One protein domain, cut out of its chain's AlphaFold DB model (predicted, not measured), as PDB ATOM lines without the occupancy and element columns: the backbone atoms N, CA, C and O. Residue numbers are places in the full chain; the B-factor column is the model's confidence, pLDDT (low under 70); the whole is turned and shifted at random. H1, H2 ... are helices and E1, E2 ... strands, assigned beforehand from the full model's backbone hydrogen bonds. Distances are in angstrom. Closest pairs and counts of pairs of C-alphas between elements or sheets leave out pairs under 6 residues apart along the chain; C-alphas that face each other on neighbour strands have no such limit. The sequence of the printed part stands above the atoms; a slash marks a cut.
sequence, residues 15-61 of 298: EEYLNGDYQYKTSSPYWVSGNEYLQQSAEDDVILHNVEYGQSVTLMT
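AT A GLANCE: This is residues 15 to 61 of the 298 residues of an uncharacterized protein of Paroedura picta (UniProt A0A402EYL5). A small antiparallel sheet of three strands, E1, E2 and E3, makes a compact head, and a long arm sticks out from it, residues 15 to 26, with the four-residue helix H1 at its far tip. Between H1 and E1 the chain runs through residues 19 to 35 with no named element; the whole spans 44 A along its longest axis, and the body without the arm of residues 15 to 26 spans 25 A along its own. The printed part has 47 residues, with one named helix and three named strands in the order H1, E1, E2, E3; the sheet's order is E1, E2, E3, and the class is mostly strand, with under half of the residues in named elements. The whole is only just extended, close to loose, with a radius of gyration of the C-alphas of 14.4 A, and its C-alphas span 44 by 22 by 15 A.

HOW THE PARTS SIT: H1, residues 15 to 18, is not on the sheet, with 0 pairs of C-alphas within 10 A. H1 is too short for any pair of O of residue i and N of residue i+4 inside it; its one pair of O i and N i+3 is within hydrogen-bond range. Residues 30 to 31 pair, antiparallel, with residues 37 to 38 of E1, a strand of residues 36 to 40. E1 and E2, residues 46 to 50, form a hairpin with an angle of 151 degrees between their directions; C-alphas 36 and 50 face each other at 4.5 A, and N 39 and O 47 are 2.9 A apart, within hydrogen-bond range. E2 and E3, residues 55 to 60, form a second hairpin, at 154 degrees; C-alphas 47 and 58 face each other at 4.4 A, and N 48 and O 57, within hydrogen-bond range, are 2.8 A apart. The three strands form a meander, each strand the antiparallel neighbour of the one before. E1 and E3 are the edge strands and E2 is the inner strand. H1 is apart from E2 and E3.

IN THESE COORDINATES: H1 begins at C-alpha 15, at (249.459, 197.143, 363.230), and measures 5.1 A from first to last C-alpha. E1 begins at C-alpha 36, at (265.763, 163.006, 350.834), and is 13.6 A long. E2 is 13.3 A long. E3, the longest strand with 6 residues, is 15.7 A long and ends at C-alpha 60, at (250.462, 161.826, 352.046).

THE WHOLE: The two C-alphas farthest apart are those of Glu 15 and Tyr 53, at 44.5 A. Residues 15 to 26 stand free, of which 15 to 18 belong to H1; without them the body spans 25 by 18 by 12 A. The link from H1 to E1, of 17 residues, is long, and the links from E1 to E2 and from E2 to E3 are tight. The printed part has no cut. The mean pLDDT of the printed part is 91.9, and no printed residue is under 70.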
ATOM      1  N   GLU A  15     250.338 198.150 363.839       91.38
ATOM      2  CA  GLU A  15     249.459 197.143 363.230       91.38
ATOM      3  C   GLU A  15     250.197 196.258 362.214       91.38
ATOM      4  O   GLU A  15     250.019 195.045 362.227       91.38
ATOM      5  N   GLU A  16     251.073 196.833 361.384       88.31
ATOM      6  CA  GLU A  16     251.846 196.079 360.383       88.31
ATOM      7  C   GLU A  16     252.884 195.164 361.054       88.31
ATOM      8  O   GLU A  16     253.186 194.070 360.572       88.31
ATOM      9  N   TYR A  17     253.413 195.586 362.207       86.31
ATOM     10  CA  TYR A  17     254.297 194.758 363.022       86.31
ATOM     11  C   TYR A  17     253.536 193.622 363.722       86.31
ATOM     12  O   TYR A  17     253.965 192.469 363.662       86.31
ATOM     13  N   LEU A  18     252.397 193.925 364.353       90.56
ATOM     14  CA  LEU A  18     251.589 192.953 365.100       90.56
ATOM     15  C   LEU A  18     250.891 191.928 364.191       90.56
ATOM     16  O   LEU A  18     250.764 190.771 364.587       90.56
ATOM     17  N   ASN A  19     250.495 192.317 362.974       92.00
ATOM     18  CA  ASN A  19     249.948 191.405 361.962       92.00
ATOM     19  C   ASN A  19     251.016 190.499 361.335       92.00
ATOM     20  O   ASN A  19     250.688 189.497 360.701       92.00
ATOM     21  N   GLY A  20     252.294 190.833 361.522       88.00
ATOM     22  CA  GLY A  20     253.401 190.080 360.956       88.00
ATOM     23  C   GLY A  20     253.586 190.293 359.453       88.00
ATOM     24  O   GLY A  20     254.187 189.440 358.805       88.00
ATOM     25  N   ASP A  21     253.148 191.428 358.901       89.38
ATOM     26  CA  ASP A  21     253.257 191.745 357.465       89.38
ATOM     27  C   ASP A  21     254.714 191.729 356.965       89.38
ATOM     28  O   ASP A  21     254.991 191.506 355.785       89.38
ATOM     29  N   TYR A  22     255.659 191.935 357.886       88.06
ATOM     30  CA  TYR A  22     257.100 191.910 357.643       88.06
ATOM     31  C   TYR A  22     257.804 190.668 358.214       88.06
ATOM     32  O   TYR A  22     259.035 190.636 358.268       88.06
ATOM     33  N   GLN A  23     257.063 189.645 358.658       88.81
ATOM     34  CA  GLN A  23     257.676 188.384 359.070       88.81
ATOM     35  C   GLN A  23     258.246 187.659 357.849       88.81
ATOM     36  O   GLN A  23     257.565 187.407 356.855       88.81
ATOM     37  N   TYR A  24     259.527 187.318 357.927       88.88
ATOM     38  CA  TYR A  24     260.187 186.523 356.904       88.88
ATOM     39  C   TYR A  24     259.727 185.067 356.994       88.88
ATOM     40  O   TYR A  24     259.478 184.537 358.077       88.88
ATOM     41  N   LYS A  25     259.646 184.394 355.844       85.50
ATOM     42  CA  LYS A  25     259.397 182.953 355.794       85.50
ATOM     43  C   LYS A  25     260.725 182.210 355.825       85.50
ATOM     44  O   LYS A  25     261.598 182.468 354.999       85.50
ATOM     45  N   THR A  26     260.858 181.269 356.747       85.31
ATOM     46  CA  THR A  26     261.949 180.289 356.754       85.31
ATOM     47  C   THR A  26     261.455 178.965 356.206       85.31
ATOM     48  O   THR A  26     260.332 178.558 356.494       85.31
ATOM     49  N   SER A  27     262.311 178.260 355.477       81.19
ATOM     50  CA  SER A  27     262.083 176.866 355.113       81.19
ATOM     51  C   SER A  27     263.328 176.076 355.484       81.19
ATOM     52  O   SER A  27     264.418 176.378 355.002       81.19
ATOM     53  N   SER A  28     263.157 175.105 356.378       80.50
ATOM     54  CA  SER A  28     264.206 174.168 356.767       80.50
ATOM     55  C   SER A  28     263.765 172.773 356.328       80.50
ATOM     56  O   SER A  28     262.705 172.329 356.772       80.50
ATOM     57  N   PRO A  29     264.525 172.086 355.459       85.06
ATOM     58  CA  PRO A  29     264.171 170.742 355.014       85.06
ATOM     59  C   PRO A  29     264.148 169.766 356.195       85.06
ATOM     60  O   PRO A  29     265.092 169.715 356.990       85.06
ATOM     61  N   TYR A  30     263.080 168.972 356.303       91.69
ATOM     62  CA  TYR A  30     263.010 167.874 357.266       91.69
ATOM     63  C   TYR A  30     263.670 166.635 356.658       91.69
ATOM     64  O   TYR A  30     263.031 165.860 355.949       91.69
ATOM     65  N   TRP A  31     264.974 166.485 356.874       93.06
ATOM     66  CA  TRP A  31     265.745 165.371 356.321       93.06
ATOM     67  C   TRP A  31     265.291 164.024 356.885       93.06
ATOM     68  O   TRP A  31     265.193 163.854 358.100       93.06
ATOM     69  N   VAL A  32     265.065 163.061 355.993       93.44
ATOM     70  CA  VAL A  32     264.736 161.665 356.337       93.44
ATOM     71  C   VAL A  32     265.826 160.690 355.893       93.44
ATOM     72  O   VAL A  32     265.896 159.570 356.392       93.44
ATOM     73  N   SER A  33     266.712 161.125 354.995       89.62
ATOM     74  CA  SER A  33     267.917 160.407 354.581       89.62
ATOM     75  C   SER A  33     269.009 161.405 354.158       89.62
ATOM     76  O   SER A  33     268.850 162.617 354.306       89.62
ATOM     77  N   GLY A  34     270.140 160.909 353.648       89.81
ATOM     78  CA  GLY A  34     271.230 161.765 353.161       89.81
ATOM     79  C   GLY A  34     270.907 162.536 351.875       89.81
ATOM     80  O   GLY A  34     271.595 163.507 351.570       89.81
ATOM     81  N   ASN A  35     269.885 162.119 351.125       93.88
ATOM     82  CA  ASN A  35     269.483 162.718 349.851       93.88
ATOM     83  C   ASN A  35     267.972 162.995 349.757       93.88
ATOM     84  O   ASN A  35     267.503 163.427 348.704       93.88
ATOM     85  N   GLU A  36     267.209 162.788 350.833       95.62
ATOM     86  CA  GLU A  36     265.763 163.006 350.834       95.62
ATOM     87  C   GLU A  36     265.296 163.824 352.034       95.62
ATOM     88  O   GLU A  36     265.728 163.613 353.175       95.62
ATOM     89  N   TYR A  37     264.356 164.729 351.780       95.56
ATOM     90  CA  TYR A  37     263.691 165.509 352.814       95.56
ATOM     91  C   TYR A  37     262.188 165.613 352.566       95.56
ATOM     92  O   TYR A  37     261.712 165.520 351.434       95.56
ATOM     93  N   LEU A  38     261.441 165.832 353.646       95.38
ATOM     94  CA  LEU A  38     260.023 166.152 353.595       95.38
ATOM     95  C   LEU A  38     259.802 167.657 353.554       95.38
ATOM     96  O   LEU A  38     260.470 168.429 354.251       95.38
ATOM     97  N   GLN A  39     258.807 168.050 352.774       92.81
ATOM     98  CA  GLN A  39     258.286 169.402 352.713       92.81
ATOM     99  C   GLN A  39     256.765 169.352 352.595       92.81
ATOM    100  O   GLN A  39     256.206 168.451 351.974       92.81
ATOM    101  N   GLN A  40     256.103 170.344 353.180       92.06
ATOM    102  CA  GLN A  40     254.675 170.550 352.992       92.06
ATOM    103  C   GLN A  40     254.434 171.478 351.790       92.06
ATOM    104  O   GLN A  40     255.092 172.519 351.669       92.06
ATOM    105  N   SER A  41     253.550 171.075 350.873       92.38
ATOM    106  CA  SER A  41     253.173 171.881 349.704       92.38
ATOM    107  C   SER A  41     252.274 173.061 350.097       92.38
ATOM    108  O   SER A  41     251.869 173.196 351.250       92.38
ATOM    109  N   ALA A  42     251.946 173.929 349.134       90.88
ATOM    110  CA  ALA A  42     251.005 175.030 349.359       90.88
ATOM    111  C   ALA A  42     249.570 174.539 349.641       90.88
ATOM    112  O   ALA A  42     248.778 175.260 350.241       90.88
ATOM    113  N   GLU A  43     249.248 173.322 349.206       93.19
ATOM    114  CA  GLU A  43     247.981 172.626 349.426       93.19
ATOM    115  C   GLU A  43     247.995 171.746 350.687       93.19
ATOM    116  O   GLU A  43     247.068 170.966 350.890       93.19
ATOM    117  N   ASP A  44     249.025 171.857 351.529       92.19
ATOM    118  CA  ASP A  44     249.237 171.063 352.743       92.19
ATOM    119  C   ASP A  44     249.513 169.564 352.522       92.19
ATOM    120  O   ASP A  44     249.455 168.780 353.474       92.19
ATOM    121  N   ASP A  45     249.867 169.148 351.303       95.81
ATOM    122  CA  ASP A  45     250.312 167.777 351.030       95.81
ATOM    123  C   ASP A  45     251.743 167.545 351.543       95.81
ATOM    124  O   ASP A  45     252.598 168.431 351.482       95.81
ATOM    125  N   VAL A  46     252.036 166.329 352.013       95.75
ATOM    126  CA  VAL A  46     253.382 165.914 352.431       95.75
ATOM    127  C   VAL A  46     254.128 165.342 351.232       95.75
ATOM    128  O   VAL A  46     253.800 164.261 350.730       95.75
ATOM    129  N   ILE A  47     255.160 166.059 350.801       95.81
ATOM    130  CA  ILE A  47     255.993 165.723 349.650       95.81
ATOM    131  C   ILE A  47     257.355 165.228 350.137       95.81
ATOM    132  O   ILE A  47     258.010 165.894 350.938       95.81
ATOM    133  N   LEU A  48     257.797 164.081 349.626       96.19
ATOM    134  CA  LEU A  48     259.174 163.604 349.730       96.19
ATOM    135  C   LEU A  48     259.942 164.071 348.500       96.19
ATOM    136  O   LEU A  48     259.578 163.725 347.375       96.19
ATOM    137  N   HIS A  49     260.990 164.855 348.716       95.88
ATOM    138  CA  HIS A  49     261.867 165.338 347.660       95.88
ATOM    139  C   HIS A  49     263.212 164.624 347.723       95.88
ATOM    140  O   HIS A  49     263.845 164.600 348.778       95.88
ATOM    141  N   ASN A  50     263.660 164.092 346.589       96.06
ATOM    142  CA  ASN A  50     264.985 163.515 346.420       96.06
ATOM    143  C   ASN A  50     265.883 164.506 345.664       96.06
ATOM    144  O   ASN A  50     265.646 164.800 344.489       96.06
ATOM    145  N   VAL A  51     266.927 165.001 346.332       95.12
ATOM    146  CA  VAL A  51     267.809 166.043 345.776       95.12
ATOM    147  C   VAL A  51     268.796 165.520 344.733       95.12
ATOM    148  O   VAL A  51     269.335 166.307 343.964       95.12
ATOM    149  N   GLU A  52     269.046 164.211 344.697       95.00
ATOM    150  CA  GLU A  52     270.006 163.598 343.773       95.00
ATOM    151  C   GLU A  52     269.442 163.530 342.350       95.00
ATOM    152  O   GLU A  52     270.136 163.848 341.385       95.00
ATOM    153  N   TYR A  53     268.157 163.185 342.227       93.50
ATOM    154  CA  TYR A  53     267.467 163.070 340.936       93.50
ATOM    155  C   TYR A  53     266.506 164.232 340.646       93.50
ATOM    156  O   TYR A  53     265.953 164.306 339.549       93.50
ATOM    157  N   GLY A  54     266.271 165.119 341.620       93.50
ATOM    158  CA  GLY A  54     265.307 166.219 341.512       93.50
ATOM    159  C   GLY A  54     263.851 165.751 341.415       93.50
ATOM    160  O   GLY A  54     263.011 166.458 340.859       93.50
ATOM    161  N   GLN A  55     263.551 164.547 341.908       94.75
ATOM    162  CA  GLN A  55     262.214 163.956 341.869       94.75
ATOM    163  C   GLN A  55     261.457 164.228 343.168       94.75
ATOM    164  O   GLN A  55     262.035 164.214 344.252       94.75
ATOM    165  N   SER A  56     260.147 164.431 343.052       95.56
ATOM    166  CA  SER A  56     259.244 164.607 344.188       95.56
ATOM    167  C   SER A  56     258.099 163.609 344.107       95.56
ATOM    168  O   SER A  56     257.524 163.417 343.034       95.56
ATOM    169  N   VAL A  57     257.733 163.021 345.242       95.06
ATOM    170  CA  VAL A  57     256.573 162.132 345.370       95.06
ATOM    171  C   VAL A  57     255.700 162.606 346.522       95.06
ATOM    172  O   VAL A  57     256.193 162.900 347.609       95.06
ATOM    173  N   THR A  58     254.389 162.656 346.304       95.62
ATOM    174  CA  THR A  58     253.426 162.890 347.383       95.62
ATOM    175  C   THR A  58     253.306 161.629 348.234       95.62
ATOM    176  O   THR A  58     252.755 160.629 347.776       95.62
ATOM    177  N   LEU A  59     253.807 161.669 349.471       94.69
ATOM    178  CA  LEU A  59     253.680 160.559 350.424       94.69
ATOM    179  C   LEU A  59     252.313 160.534 351.101       94.69
ATOM    180  O   LEU A  59     251.795 159.469 351.430       94.69
ATOM    181  N   MET A  60     251.739 161.707 351.357       95.50
ATOM    182  CA  MET A  60     250.462 161.826 352.046       95.50
ATOM    183  C   MET A  60     249.741 163.092 351.610       95.50
ATOM    184  O   MET A  60     250.352 164.148 351.499       95.50
ATOM    185  N   THR A  61     248.432 162.991 351.400       95.62
ATOM    186  CA  THR A  61     247.602 164.142 351.033       95.62
ATOM    187  C   THR A  61     247.032 164.852 352.259       95.62
ATOM    188  O   THR A  61     246.814 164.235 353.312       95.62
TER     189      THR A  61